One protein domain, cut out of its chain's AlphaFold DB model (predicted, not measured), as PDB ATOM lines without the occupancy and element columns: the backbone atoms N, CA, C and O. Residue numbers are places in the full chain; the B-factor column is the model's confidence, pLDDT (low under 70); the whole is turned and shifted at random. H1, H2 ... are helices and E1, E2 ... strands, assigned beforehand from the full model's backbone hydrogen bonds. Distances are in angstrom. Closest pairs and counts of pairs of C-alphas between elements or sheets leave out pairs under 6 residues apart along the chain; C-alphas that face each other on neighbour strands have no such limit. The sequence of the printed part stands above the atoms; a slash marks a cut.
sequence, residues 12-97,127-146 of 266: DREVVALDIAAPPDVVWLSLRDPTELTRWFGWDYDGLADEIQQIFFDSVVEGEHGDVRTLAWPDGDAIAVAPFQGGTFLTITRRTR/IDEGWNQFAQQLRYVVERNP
ATOM      1  N   ASP A  12     138.966 162.260  82.924       82.56
ATOM      2  CA  ASP A  12     138.632 162.643  84.289       82.56
ATOM      3  C   ASP A  12     139.835 162.321  85.197       82.56
ATOM      4  O   ASP A  12     140.456 161.261  85.069       82.56
ATOM      5  N   ARG A  13     140.202 163.249  86.085       88.50
ATOM      6  CA  ARG A  13     141.331 163.109  87.014       88.50
ATOM      7  C   ARG A  13     140.865 163.230  88.456       88.50
ATOM      8  O   ARG A  13     140.074 164.109  88.788       88.50
ATOM      9  N   GLU A  14     141.376 162.359  89.311       91.56
ATOM     10  CA  GLU A  14     141.159 162.445  90.751       91.56
ATOM     11  C   GLU A  14     142.023 163.562  91.340       91.56
ATOM     12  O   GLU A  14     143.220 163.645  91.069       91.56
ATOM     13  N   VAL A  15     141.392 164.445  92.109       91.62
ATOM     14  CA  VAL A  15     142.024 165.622  92.728       91.62
ATOM     15  C   VAL A  15     142.113 165.456  94.231       91.62
ATOM     16  O   VAL A  15     143.089 165.849  94.861       91.62
ATOM     17  N   VAL A  16     141.074 164.857  94.804       95.31
ATOM     18  CA  VAL A  16     140.961 164.590  96.229       95.31
ATOM     19  C   VAL A  16     140.491 163.158  96.399       95.31
ATOM     20  O   VAL A  16     139.523 162.747  95.763       95.31
ATOM     21  N   ALA A  17     141.144 162.444  97.306       95.81
ATOM     22  CA  ALA A  17     140.705 161.167  97.844       95.81
ATOM     23  C   ALA A  17     140.989 161.181  99.346       95.81
ATOM     24  O   ALA A  17     142.148 161.279  99.756       95.81
ATOM     25  N   LEU A  18     139.938 161.162 100.167       96.19
ATOM     26  CA  LEU A  18     140.052 161.301 101.616       96.19
ATOM     27  C   LEU A  18     139.179 160.292 102.347       96.19
ATOM     28  O   LEU A  18     137.983 160.178 102.080       96.19
ATOM     29  N   ASP A  19     139.778 159.659 103.349       97.56
ATOM     30  CA  ASP A  19     139.049 158.963 104.398       97.56
ATOM     31  C   ASP A  19     138.538 159.997 105.405       97.56
ATOM     32  O   ASP A  19     139.310 160.793 105.949       97.56
ATOM     33  N   ILE A  20     137.233 159.973 105.651       97.25
ATOM     34  CA  ILE A  20     136.549 160.837 106.604       97.25
ATOM     35  C   ILE A  20     135.928 159.960 107.688       97.25
ATOM     36  O   ILE A  20     135.061 159.127 107.413       97.25
ATOM     37  N   ALA A  21     136.326 160.180 108.939       96.50
ATOM     38  CA  ALA A  21     135.815 159.469 110.112       96.50
ATOM     39  C   ALA A  21     134.416 159.961 110.549       96.50
ATOM     40  O   ALA A  21     134.167 160.219 111.725       96.50
ATOM     41  N   ALA A  22     133.493 160.088 109.593       96.12
ATOM     42  CA  ALA A  22     132.091 160.429 109.802       96.12
ATOM     43  C   ALA A  22     131.185 159.567 108.900       96.12
ATOM     44  O   ALA A  22     131.612 159.161 107.812       96.12
ATOM     45  N   PRO A  23     129.934 159.281 109.311       96.69
ATOM     46  CA  PRO A  23     128.994 158.524 108.489       96.69
ATOM     47  C   PRO A  23     128.704 159.213 107.142       96.69
ATOM     48  O   PRO A  23     128.585 160.443 107.119       96.69
ATOM     49  N   PRO A  24     128.482 158.455 106.049       97.25
ATOM     50  CA  PRO A  24     128.173 159.017 104.730       97.25
ATOM     51  C   PRO A  24     127.006 159.999 104.731       97.25
ATOM     52  O   PRO A  24     127.043 160.984 104.005       97.25
ATOM     53  N   ASP A  25     125.989 159.775 105.568       96.38
ATOM     54  CA  ASP A  25     124.837 160.677 105.678       96.38
ATOM     55  C   ASP A  25     125.194 162.040 106.273       96.38
ATOM     56  O   ASP A  25     124.631 163.049 105.859       96.38
ATOM     57  N   VAL A  26     126.154 162.092 107.199       95.75
ATOM     58  CA  VAL A  26     126.641 163.352 107.783       95.75
ATOM     59  C   VAL A  26     127.446 164.133 106.748       95.75
ATOM     60  O   VAL A  26     127.257 165.341 106.591       95.75
ATOM     61  N   VAL A  27     128.313 163.443 106.001       96.94
ATOM     62  CA  VAL A  27     129.091 164.059 104.918       96.94
ATOM     63  C   VAL A  27     128.162 164.541 103.804       96.94
ATOM     64  O   VAL A  27     128.290 165.675 103.354       96.94
ATOM     65  N   TRP A  28     127.177 163.731 103.413       97.56
ATOM     66  CA  TRP A  28     126.189 164.102 102.403       97.56
ATOM     67  C   TRP A  28     125.344 165.302 102.832       97.56
ATOM     68  O   TRP A  28     125.186 166.242 102.057       97.56
ATOM     69  N   LEU A  29     124.863 165.332 104.080       95.56
ATOM     70  CA  LEU A  29     124.152 166.492 104.621       95.56
ATOM     71  C   LEU A  29     125.011 167.761 104.535       95.56
ATOM     72  O   LEU A  29     124.512 168.807 104.134       95.56
ATOM     73  N   SER A  30     126.312 167.651 104.811       95.25
ATOM     74  CA  SER A  30     127.251 168.777 104.730       95.25
ATOM     75  C   SER A  30     127.448 169.328 103.310       95.25
ATOM     76  O   SER A  30     127.933 170.446 103.162       95.25
ATOM     77  N   LEU A  31     127.064 168.570 102.275       96.12
ATOM     78  CA  LEU A  31     127.071 168.987 100.867       96.12
ATOM     79  C   LEU A  31     125.711 169.533 100.387       96.12
ATOM     80  O   LEU A  31     125.630 170.121  99.305       96.12
ATOM     81  N   ARG A  32     124.626 169.285 101.133       95.88
ATOM     82  CA  ARG A  32     123.245 169.580 100.707       95.88
ATOM     83  C   ARG A  32     122.510 170.575 101.594       95.88
ATOM     84  O   ARG A  32     121.528 171.154 101.142       95.88
ATOM     85  N   ASP A  33     122.966 170.796 102.820       94.31
ATOM     86  CA  ASP A  33     122.427 171.828 103.698       94.31
ATOM     87  C   ASP A  33     123.243 173.128 103.547       94.31
ATOM     88  O   ASP A  33     124.447 173.127 103.825       94.31
ATOM     89  N   PRO A  34     122.628 174.254 103.128       92.19
ATOM     90  CA  PRO A  34     123.326 175.535 102.993       92.19
ATOM     91  C   PRO A  34     123.998 176.008 104.287       92.19
ATOM     92  O   PRO A  34     125.073 176.604 104.244       92.19
ATOM     93  N   THR A  35     123.403 175.726 105.447       90.12
ATOM     94  CA  THR A  35     123.974 176.080 106.751       90.12
ATOM     95  C   THR A  35     125.239 175.278 107.013       90.12
ATOM     96  O   THR A  35     126.238 175.848 107.445       90.12
ATOM     97  N   GLU A  36     125.234 173.977 106.726       92.56
ATOM     98  CA  GLU A  36     126.429 173.141 106.879       92.56
ATOM     99  C   GLU A  36     127.521 173.518 105.865       92.56
ATOM    100  O   GLU A  36     128.695 173.579 106.230       92.56
ATOM    101  N   LEU A  37     127.150 173.891 104.634       93.38
ATOM    102  CA  LEU A  37     128.078 174.397 103.612       93.38
ATOM    103  C   LEU A  37     128.862 175.628 104.090       93.38
ATOM    104  O   LEU A  37     130.086 175.677 103.940       93.38
ATOM    105  N   THR A  38     128.204 176.578 104.769       91.88
ATOM    106  CA  THR A  38     128.892 177.752 105.351       91.88
ATOM    107  C   THR A  38     129.925 177.395 106.425       91.88
ATOM    108  O   THR A  38     130.718 178.251 106.816       91.88
ATOM    109  N   ARG A  39     129.959 176.148 106.916       92.00
ATOM    110  CA  ARG A  39     130.929 175.705 107.924       92.00
ATOM    111  C   ARG A  39     132.221 175.146 107.344       92.00
ATOM    112  O   ARG A  39     133.166 174.970 108.101       92.00
ATOM    113  N   TRP A  40     132.325 174.920 106.035       93.19
ATOM    114  CA  TRP A  40     133.571 174.425 105.421       93.19
ATOM    115  C   TRP A  40     133.889 174.985 104.023       93.19
ATOM    116  O   TRP A  40     135.059 175.012 103.648       93.19
ATOM    117  N   PHE A  41     132.897 175.495 103.286       93.12
ATOM    118  CA  PHE A  41     133.090 176.074 101.956       93.12
ATOM    119  C   PHE A  41     133.285 177.600 101.982       93.12
ATOM    120  O   PHE A  41     132.629 178.300 102.760       93.12
ATOM    121  N   GLY A  42     134.173 178.097 101.115       87.00
ATOM    122  CA  GLY A  42     134.432 179.521 100.882       87.00
ATOM    123  C   GLY A  42     135.031 180.290 102.067       87.00
ATOM    124  O   GLY A  42     135.335 179.725 103.119       87.00
ATOM    125  N   TRP A  43     135.211 181.600 101.879       83.75
ATOM    126  CA  TRP A  43     135.714 182.536 102.897       83.75
ATOM    127  C   TRP A  43     134.576 183.396 103.444       83.75
ATOM    128  O   TRP A  43     133.548 183.543 102.790       83.75
ATOM    129  N   ASP A  44     134.747 183.993 104.621       81.38
ATOM    130  CA  ASP A  44     133.746 184.921 105.151       81.38
ATOM    131  C   ASP A  44     133.692 186.211 104.318       81.38
ATOM    132  O   ASP A  44     134.572 187.069 104.422       81.38
ATOM    133  N   TYR A  45     132.644 186.362 103.508       84.56
ATOM    134  CA  TYR A  45     132.301 187.607 102.821       84.56
ATOM    135  C   TYR A  45     130.795 187.664 102.512       84.56
ATOM    136  O   TYR A  45     130.111 186.639 102.517       84.56
ATOM    137  N   ASP A  46     130.279 188.859 102.215       84.75
ATOM    138  CA  ASP A  46     128.832 189.111 102.090       84.75
ATOM    139  C   ASP A  46     128.133 188.306 100.973       84.75
ATOM    140  O   ASP A  46     126.926 188.091 101.042       84.75
ATOM    141  N   GLY A  47     128.866 187.836  99.959       88.06
ATOM    142  CA  GLY A  47     128.319 187.079  98.824       88.06
ATOM    143  C   GLY A  47     128.501 185.560  98.910       88.06
ATOM    144  O   GLY A  47     128.212 184.874  97.933       88.06
ATOM    145  N   LEU A  48     128.986 185.025 100.039       89.00
ATOM    146  CA  LEU A  48     129.226 183.583 100.190       89.00
ATOM    147  C   LEU A  48     127.936 182.761 100.031       89.00
ATOM    148  O   LEU A  48     127.959 181.669  99.473       89.00
ATOM    149  N   ALA A  49     126.803 183.275 100.519       90.44
ATOM    150  CA  ALA A  49     125.523 182.572 100.428       90.44
ATOM    151  C   ALA A  49     125.057 182.400  98.972       90.44
ATOM    152  O   ALA A  49     124.621 181.313  98.593       90.44
ATOM    153  N   ASP A  50     125.203 183.444  98.155       91.62
ATOM    154  CA  ASP A  50     124.863 183.401  96.730       91.62
ATOM    155  C   ASP A  50     125.813 182.466  95.967       91.62
ATOM    156  O   ASP A  50     125.376 181.691  95.119       91.62
ATOM    157  N   GLU A  51     127.106 182.479  96.311       89.56
ATOM    158  CA  GLU A  51     128.089 181.553  95.741       89.56
ATOM    159  C   GLU A  51     127.754 180.092  96.077       89.56
ATOM    160  O   GLU A  51     127.768 179.234  95.194       89.56
ATOM    161  N   ILE A  52     127.386 179.803  97.331       92.12
ATOM    162  CA  ILE A  52     126.930 178.472  97.753       92.12
ATOM    163  C   ILE A  52     125.717 178.030  96.930       92.12
ATOM    164  O   ILE A  52     125.700 176.900  96.438       92.12
ATOM    165  N   GLN A  53     124.726 178.909  96.756       92.62
ATOM    166  CA  GLN A  53     123.531 178.622  95.962       92.62
ATOM    167  C   GLN A  53     123.899 178.276  94.511       92.62
ATOM    168  O   GLN A  53     123.519 177.220  93.995       92.62
ATOM    169  N   GLN A  54     124.711 179.123  93.882       88.88
ATOM    170  CA  GLN A  54     125.137 178.950  92.499       88.88
ATOM    171  C   GLN A  54     125.927 177.650  92.294       88.88
ATOM    172  O   GLN A  54     125.699 176.927  91.321       88.88
ATOM    173  N   ILE A  55     126.869 177.347  93.190       87.81
ATOM    174  CA  ILE A  55     127.771 176.207  93.029       87.81
ATOM    175  C   ILE A  55     127.079 174.900  93.414       87.81
ATOM    176  O   ILE A  55     127.179 173.938  92.662       87.81
ATOM    177  N   PHE A  56     126.378 174.829  94.545       93.12
ATOM    178  CA  PHE A  56     125.891 173.554  95.085       93.12
ATOM    179  C   PHE A  56     124.420 173.252  94.776       93.12
ATOM    180  O   PHE A  56     123.959 172.162  95.114       93.12
ATOM    181  N   PHE A  57     123.661 174.162  94.154       93.75
ATOM    182  CA  PHE A  57     122.218 173.956  93.963       93.75
ATOM    183  C   PHE A  57     121.712 174.255  92.553       93.75
ATOM    184  O   PHE A  57     120.911 173.478  92.039       93.75
ATOM    185  N   ASP A  58     122.175 175.319  91.899       91.62
ATOM    186  CA  ASP A  58     121.523 175.796  90.671       91.62
ATOM    187  C   ASP A  58     121.696 174.881  89.447       91.62
ATOM    188  O   ASP A  58     120.867 174.895  88.536       91.62
ATOM    189  N   SER A  59     122.783 174.114  89.358       86.88
ATOM    190  CA  SER A  59     123.092 173.311  88.159       86.88
ATOM    191  C   SER A  59     123.704 171.943  88.453       86.88
ATOM    192  O   SER A  59     124.195 171.283  87.536       86.88
ATOM    193  N   VAL A  60     123.680 171.509  89.713       93.56
ATOM    194  CA  VAL A  60     124.225 170.206  90.108       93.56
ATOM    195  C   VAL A  60     123.231 169.092  89.807       93.56
ATOM    196  O   VAL A  60     122.018 169.262  89.933       93.56
ATOM    197  N   VAL A  61     123.749 167.929  89.437       95.69
ATOM    198  CA  VAL A  61     122.965 166.707  89.275       95.69
ATOM    199  C   VAL A  61     123.337 165.750  90.396       95.69
ATOM    200  O   VAL A  61     124.500 165.368  90.530       95.69
ATOM    201  N   GLU A  62     122.343 165.368  91.193       96.62
ATOM    202  CA  GLU A  62     122.486 164.310  92.190       96.62
ATOM    203  C   GLU A  62     122.401 162.943  91.501       96.62
ATOM    204  O   GLU A  62     121.522 162.701  90.668       96.62
ATOM    205  N   GLY A  63     123.320 162.049  91.842       95.62
ATOM    206  CA  GLY A  63     123.327 160.663  91.400       95.62
ATOM    207  C   GLY A  63     123.444 159.710  92.579       95.62
ATOM    208  O   GLY A  63     124.012 160.039  93.618       95.62
ATOM    209  N   GLU A  64     122.922 158.501  92.402       95.88
ATOM    210  CA  GLU A  64     123.062 157.415  93.367       95.88
ATOM    211  C   GLU A  64     123.298 156.105  92.612       95.88
ATOM    212  O   GLU A  64     122.601 155.792  91.641       95.88
ATOM    213  N   HIS A  65     124.308 155.348  93.033       93.44
ATOM    214  CA  HIS A  65     124.603 154.028  92.493       93.44
ATOM    215  C   HIS A  65     125.065 153.089  93.606       93.44
ATOM    216  O   HIS A  65     126.199 153.176  94.084       93.44
ATOM    217  N   GLY A  66     124.185 152.169  94.009       94.25
ATOM    218  CA  GLY A  66     124.413 151.372  95.214       94.25
ATOM    219  C   GLY A  66     124.511 152.295  96.426       94.25
ATOM    220  O   GLY A  66     123.673 153.173  96.587       94.25
ATOM    221  N   ASP A  67     125.566 152.144  97.226       94.31
ATOM    222  CA  ASP A  67     125.790 152.992  98.403       94.31
ATOM    223  C   ASP A  67     126.590 154.274  98.098       94.31
ATOM    224  O   ASP A  67     126.963 155.009  99.012       94.31
ATOM    225  N   VAL A  68     126.892 154.554  96.825       97.38
ATOM    226  CA  VAL A  68     127.638 155.751  96.416       97.38
ATOM    227  C   VAL A  68     126.668 156.852  96.006       97.38
ATOM    228  O   VAL A  68     125.861 156.659  95.097       97.38
ATOM    229  N   ARG A  69     126.798 158.027  96.626       98.31
ATOM    230  CA  ARG A  69     126.083 159.251  96.233       98.31
ATOM    231  C   ARG A  69     127.031 160.217  95.546       98.31
ATOM    232  O   ARG A  69     128.178 160.361  95.973       98.31
ATOM    233  N   THR A  70     126.565 160.883  94.498       97.75
ATOM    234  CA  THR A  70     127.378 161.808  93.709       97.75
ATOM    235  C   THR A  70     126.697 163.153  93.509       97.75
ATOM    236  O   THR A  70     125.487 163.233  93.312       97.75
ATOM    237  N   LEU A  71     127.496 164.217  93.532       96.62
ATOM    238  CA  LEU A  71     127.143 165.532  93.006       96.62
ATOM    239  C   LEU A  71     127.994 165.776  91.772       96.62
ATOM    240  O   LEU A  71     129.217 165.761  91.878       96.62
ATOM    241  N   ALA A  72     127.365 165.969  90.618       95.12
ATOM    242  CA  ALA A  72     128.055 166.212  89.358       95.12
ATOM    243  C   ALA A  72     127.684 167.579  88.782       95.12
ATOM    244  O   ALA A  72     126.512 167.960  88.759       95.12
ATOM    245  N   TRP A  73     128.684 168.294  88.277       92.81
ATOM    246  CA  TRP A  73     128.523 169.587  87.622       92.81
ATOM    247  C   TRP A  73     128.503 169.438  86.093       92.81
ATOM    248  O   TRP A  73     129.064 168.480  85.548       92.81
ATOM    249  N   PRO A  74     127.883 170.382  85.354       87.31
ATOM    250  CA  PRO A  74     127.784 170.306  83.893       87.31
ATOM    251  C   PRO A  74     129.136 170.289  83.169       87.31
ATOM    252  O   PRO A  74     129.240 169.794  82.047       87.31
ATOM    253  N   ASP A  75     130.178 170.830  83.797       83.25
ATOM    254  CA  ASP A  75     131.540 170.842  83.268       83.25
ATOM    255  C   ASP A  75     132.266 169.493  83.419       83.25
ATOM    256  O   ASP A  75     133.264 169.249  82.732       83.25
ATOM    257  N   GLY A  76     131.705 168.569  84.202       86.19
ATOM    258  CA  GLY A  76     132.234 167.229  84.431       86.19
ATOM    259  C   GLY A  76     132.957 167.044  85.751       86.19
ATOM    260  O   GLY A  76     133.408 165.928  86.002       86.19
ATOM    261  N   ASP A  77     133.068 168.086  86.570       91.62
ATOM    262  CA  ASP A  77     133.574 167.935  87.927       91.62
ATOM    263  C   ASP A  77     132.534 167.162  88.758       91.62
ATOM    264  O   ASP A  77     131.327 167.227  88.498       91.62
ATOM    265  N   ALA A  78     132.990 166.369  89.724       95.19
ATOM    266  CA  ALA A  78     132.113 165.555  90.553       95.19
ATOM    267  C   ALA A  78     132.680 165.329  91.955       95.19
ATOM    268  O   ALA A  78     133.884 165.145  92.130       95.19
ATOM    269  N   ILE A  79     131.787 165.274  92.940       97.56
ATOM    270  CA  ILE A  79     132.055 164.779  94.289       97.56
ATOM    271  C   ILE A  79     131.346 163.437  94.438       97.56
ATOM    272  O   ILE A  79     130.158 163.334  94.134       97.56
ATOM    273  N   ALA A  80     132.048 162.424  94.936       97.94
ATOM    274  CA  ALA A  80     131.484 161.130  95.294       97.94
ATOM    275  C   ALA A  80     131.665 160.862  96.791       97.94
ATOM    276  O   ALA A  80     132.740 161.077  97.347       97.94
ATOM    277  N   VAL A  81     130.601 160.376  97.425       98.50
ATOM    278  CA  VAL A  81     130.534 160.001  98.839       98.50
ATOM    279  C   VAL A  81     130.181 158.521  98.900       98.50
ATOM    280  O   VAL A  81     129.077 158.134  98.513       98.50
ATOM    281  N   ALA A  82     131.106 157.697  99.387       98.12
ATOM    282  CA  ALA A  82     130.923 156.253  99.527       98.12
ATOM    283  C   ALA A  82     131.203 155.798 100.970       98.12
ATOM    284  O   ALA A  82     132.097 156.349 101.611       98.12
ATOM    285  N   PRO A  83     130.506 154.785 101.513       97.75
ATOM    286  CA  PRO A  83     130.891 154.168 102.778       97.75
ATOM    287  C   PRO A  83     132.276 153.527 102.683       97.75
ATOM    288  O   PRO A  83     132.567 152.796 101.736       97.75
ATOM    289  N   PHE A  84     133.117 153.740 103.694       95.50
ATOM    290  CA  PHE A  84     134.436 153.112 103.760       95.50
ATOM    291  C   PHE A  84     134.921 152.970 105.202       95.50
ATOM    292  O   PHE A  84     134.918 153.932 105.959       95.50
ATOM    293  N   GLN A  85     135.315 151.752 105.595       91.81
ATOM    294  CA  GLN A  85     135.886 151.430 106.917       91.81
ATOM    295  C   GLN A  85     135.111 151.995 108.131       91.81
ATOM    296  O   GLN A  85     135.701 152.377 109.137       91.81
ATOM    297  N   GLY A  86     133.777 152.032 108.062       89.25
ATOM    298  CA  GLY A  86     132.932 152.581 109.135       89.25
ATOM    299  C   GLY A  86     132.788 154.111 109.128       89.25
ATOM    300  O   GLY A  86     132.086 154.647 109.980       89.25
ATOM    301  N   GLY A  87     133.399 154.795 108.160       96.50
ATOM    302  CA  GLY A  87     133.200 156.203 107.838       96.50
ATOM    303  C   GLY A  87     132.869 156.391 106.356       96.50
ATOM    304  O   GLY A  87     132.093 155.625 105.774       96.50
ATOM    305  N   THR A  88     133.469 157.408 105.749       98.38
ATOM    306  CA  THR A  88     133.216 157.832 104.370       98.38
ATOM    307  C   THR A  88     134.519 157.922 103.588       98.38
ATOM    308  O   THR A  88     135.491 158.478 104.084       98.38
ATOM    309  N   PHE A  89     134.520 157.447 102.348       98.31
ATOM    310  CA  PHE A  89     135.512 157.803 101.343       98.31
ATOM    311  C   PHE A  89     134.936 158.914 100.464       98.31
ATOM    312  O   PHE A  89     133.898 158.729  99.820       98.31
ATOM    313  N   LEU A  90     135.579 160.079 100.496       98.38
ATOM    314  CA  LEU A  90     135.235 161.237  99.678       98.38
ATOM    315  C   LEU A  90     136.208 161.323  98.503       98.38
ATOM    316  O   LEU A  90     137.419 161.431  98.710       98.38
ATOM    317  N   THR A  91     135.671 161.364  97.288       97.75
ATOM    318  CA  THR A  91     136.452 161.603  96.072       97.75
ATOM    319  C   THR A  91     135.984 162.884  95.399       97.75
ATOM    320  O   THR A  91     134.781 163.107  95.273       97.75
ATOM    321  N   ILE A  92     136.925 163.709  94.938       96.06
ATOM    322  CA  ILE A  92     136.641 164.823  94.029       96.06
ATOM    323  C   ILE A  92     137.381 164.565  92.728       96.06
ATOM    324  O   ILE A  92     138.608 164.430  92.704       96.06
ATOM    325  N   THR A  93     136.624 164.494  91.644       94.44
ATOM    326  CA  THR A  93     137.127 164.277  90.293       94.44
ATOM    327  C   THR A  93     136.886 165.532  89.478       94.44
ATOM    328  O   THR A  93     135.822 166.141  89.569       94.44
ATOM    329  N   ARG A  94     137.867 165.921  88.671       90.75
ATOM    330  CA  ARG A  94     137.736 167.044  87.746       90.75
ATOM    331  C   ARG A  94     137.982 166.604  86.325       90.75
ATOM    332  O   ARG A  94     138.818 165.735  86.073       90.75
ATOM    333  N   ARG A  95     137.297 167.225  85.372       84.50
ATOM    334  CA  ARG A  95     137.567 166.953  83.958       84.50
ATOM    335  C   ARG A  95     138.753 167.782  83.493       84.50
ATOM    336  O   ARG A  95     138.751 169.007  83.608       84.50
ATOM    337  N   THR A  96     139.759 167.133  82.904       69.62
ATOM    338  CA  THR A  96     140.894 167.859  82.321       69.62
ATOM    339  C   THR A  96     140.387 168.735  81.178       69.62
ATOM    340  O   THR A  96     139.993 168.237  80.126       69.62
ATOM    341  N   ARG A  97     140.369 170.055  81.363       65.50
ATOM    342  CA  ARG A  97     140.010 170.972  80.279       65.50
ATOM    343  C   ARG A  97     141.213 171.063  79.341       65.50
ATOM    344  O   ARG A  97     142.250 171.609  79.708       65.50
ATOM    345  N   ILE A 127     142.308 175.691  91.148       86.50
ATOM    346  CA  ILE A 127     140.994 175.120  91.437       86.50
ATOM    347  C   ILE A 127     141.163 173.760  92.129       86.50
ATOM    348  O   ILE A 127     140.369 173.427  93.007       86.50
ATOM    349  N   ASP A 128     142.212 172.997  91.805       90.25
ATOM    350  CA  ASP A 128     142.535 171.765  92.541       90.25
ATOM    351  C   ASP A 128     142.897 172.036  93.977       90.25
ATOM    352  O   ASP A 128     142.395 171.379  94.888       90.25
ATOM    353  N   GLU A 129     143.754 173.031  94.164       91.25
ATOM    354  CA  GLU A 129     144.181 173.420  95.489       91.25
ATOM    355  C   GLU A 129     142.989 173.940  96.303       91.25
ATOM    356  O   GLU A 129     142.815 173.551  97.459       91.25
ATOM    357  N   GLY A 130     142.084 174.699  95.680       91.69
ATOM    358  CA  GLY A 130     140.809 175.075  96.290       91.69
ATOM    359  C   GLY A 130     139.995 173.861  96.751       91.69
ATOM    360  O   GLY A 130     139.613 173.784  97.920       91.69
ATOM    361  N   TRP A 131     139.777 172.874  95.878       93.69
ATOM    362  CA  TRP A 131     139.029 171.661  96.225       93.69
ATOM    363  C   TRP A 131     139.687 170.839  97.332       93.69
ATOM    364  O   TRP A 131     138.992 170.397  98.247       93.69
ATOM    365  N   ASN A 132     141.009 170.668  97.293       94.75
ATOM    366  CA  ASN A 132     141.753 169.994  98.354       94.75
ATOM    367  C   ASN A 132     141.584 170.728  99.693       94.75
ATOM    368  O   ASN A 132     141.244 170.110 100.704       94.75
ATOM    369  N   GLN A 133     141.719 172.056  99.699       95.00
ATOM    370  CA  GLN A 133     141.531 172.862 100.901       95.00
ATOM    371  C   GLN A 133     140.096 172.756 101.446       95.00
ATOM    372  O   GLN A 133     139.902 172.574 102.652       95.00
ATOM    373  N   PHE A 134     139.075 172.854 100.592       96.00
ATOM    374  CA  PHE A 134     137.680 172.730 101.016       96.00
ATOM    375  C   PHE A 134     137.352 171.324 101.527       96.00
ATOM    376  O   PHE A 134     136.700 171.197 102.562       96.00
ATOM    377  N   ALA A 135     137.864 170.273 100.888       97.50
ATOM    378  CA  ALA A 135     137.660 168.901 101.340       97.50
ATOM    379  C   ALA A 135     138.314 168.631 102.706       97.50
ATOM    380  O   ALA A 135     137.729 167.954 103.552       97.50
ATOM    381  N   GLN A 136     139.490 169.208 102.972       97.06
ATOM    382  CA  GLN A 136     140.141 169.105 104.283       97.06
ATOM    383  C   GLN A 136     139.395 169.885 105.371       97.06
ATOM    384  O   GLN A 136     139.339 169.428 106.513       97.06
ATOM    385  N   GLN A 137     138.791 171.026 105.028       95.38
ATOM    386  CA  GLN A 137     137.910 171.771 105.935       95.38
ATOM    387  C   GLN A 137     136.615 171.007 106.227       95.38
ATOM    388  O   GLN A 137     136.209 170.941 107.386       95.38
ATOM    389  N   LEU A 138     136.011 170.384 105.208       96.12
ATOM    390  CA  LEU A 138     134.850 169.508 105.368       96.12
ATOM    391  C   LEU A 138     135.189 168.357 106.313       96.12
ATOM    392  O   LEU A 138     134.505 168.157 107.312       96.12
ATOM    393  N   ARG A 139     136.290 167.646 106.043       96.88
ATOM    394  CA  ARG A 139     136.773 166.563 106.901       96.88
ATOM    395  C   ARG A 139     136.976 167.039 108.340       96.88
ATOM    396  O   ARG A 139     136.512 166.390 109.271       96.88
ATOM    397  N   TYR A 140     137.630 168.182 108.528       94.94
ATOM    398  CA  TYR A 140     137.865 168.740 109.855       94.94
ATOM    399  C   TYR A 140     136.554 169.021 110.600       94.94
ATOM    400  O   TYR A 140     136.401 168.579 111.740       94.94
ATOM    401  N   VAL A 141     135.591 169.703 109.968       93.19
ATOM    402  CA  VAL A 141     134.346 170.078 110.652       93.19
ATOM    403  C   VAL A 141     133.493 168.858 111.001       93.19
ATOM    404  O   VAL A 141     132.934 168.818 112.092       93.19
ATOM    405  N   VAL A 142     133.432 167.831 110.147       93.81
ATOM    406  CA  VAL A 142     132.612 166.637 110.428       93.81
ATOM    407  C   VAL A 142     133.273 165.665 111.411       93.81
ATOM    408  O   VAL A 142     132.562 165.007 112.165       93.81
ATOM    409  N   GLU A 143     134.608 165.581 111.449       93.69
ATOM    410  CA  GLU A 143     135.330 164.688 112.373       93.69
ATOM    411  C   GLU A 143     135.529 165.297 113.765       93.69
ATOM    412  O   GLU A 143     135.471 164.591 114.772       93.69
ATOM    413  N   ARG A 144     135.799 166.605 113.837       87.62
ATOM    414  CA  ARG A 144     136.073 167.303 115.104       87.62
ATOM    415  C   ARG A 144     134.851 168.003 115.675       87.62
ATOM    416  O   ARG A 144     134.861 168.375 116.843       87.62
ATOM    417  N   ASN A 145     133.806 168.146 114.865       67.12
ATOM    418  CA  ASN A 145     132.534 168.759 115.215       67.12
ATOM    419  C   ASN A 145     132.663 170.025 116.083       67.12
ATOM    420  O   ASN A 145     132.111 170.068 117.192       67.12
ATOM    421  N   PRO A 146     133.369 171.072 115.621       62.62
ATOM    422  CA  PRO A 146     133.342 172.337 116.319       62.62
ATOM    423  C   PRO A 146     131.974 172.991 116.072       62.62
ATOM    424  O   PRO A 146     131.751 173.721 115.108       62.62
TER     425      PRO A 146
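AT A GLANCE: This is residues 12 to 97 and 127 to 146 of the 266 residues of an uncharacterized protein of Cellulomonas fimi (UniProt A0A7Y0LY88). Look for a twisted wall of five strands, with helices H1 and H4 over one face and the other face bare; the short H2 and H3 lie off the sheet, past the end of H1. The printed part has 106 residues with four named helices and five named strands, in the order E1 H1 H2 H3 E2 E3 E4 E5 H4, class mixed. The sheet runs E1 E5 E4 E3 E2, antiparallel throughout. The whole is compact, radius of gyration of the C-alphas 13.0 A, spanning 38 by 36 by 23 A.

HOW THE PARTS SIT: Start at E5, residues 87 to 95; N 15 of edge strand E1, residues 12 to 20, is within hydrogen-bond range of O 92, 2.8 A. Next find E4, residues 78 to 84 (N 80 to O 91, 2.8 A), E3, residues 68 to 72 (N 71 to O 79, 2.9 A), and edge strand E2, residues 61 to 65 (N 63 to O 70, 2.9 A). E2 E3 E4 E5 form a meander, each strand the antiparallel neighbour of the one before. H1, residues 24 to 32, and H4, residues 127 to 144, are on the same face, making two layers, helices over a sheet. H1 runs along E4 at 6 degrees on the local plane, height 8.8 A; H4 runs along E1 at 14 degrees on the local plane, height 9.6 A. Residues 138 to 142 of H4 alone touch H1, closest C-alphas Val 27 and Val 142, 7.0 A. H2, residues 34 to 37, touches H3, residues 48 to 56, closest C-alphas Pro 34 and Ile 52, 7.0 A; it touches H1 only at the corner, closest C-alphas Ser 30 and Glu 36, 4.9 A. Every O i to N i+4 pair is within hydrogen-bond range in H1, H3 and H4; H2 is too short for one.

IN THESE COORDINATES: Find C-alpha 12 at (138.632, 162.643, 84.289); E1 runs 22.5 A from there and bends by 52 degrees at residue 15. E5 is 26.5 A long, E4 18.3 A. H4 runs 25.4 A to C-alpha 144 at (136.073, 167.303, 115.104).

THE WHOLE: Residues 98 to 126 are not printed; C-alphas 97 and 127 are 11.9 A apart across the cut. Of the links printed whole, none is long. Residues 96 to 97 and 145 to 146 are under pLDDT 70.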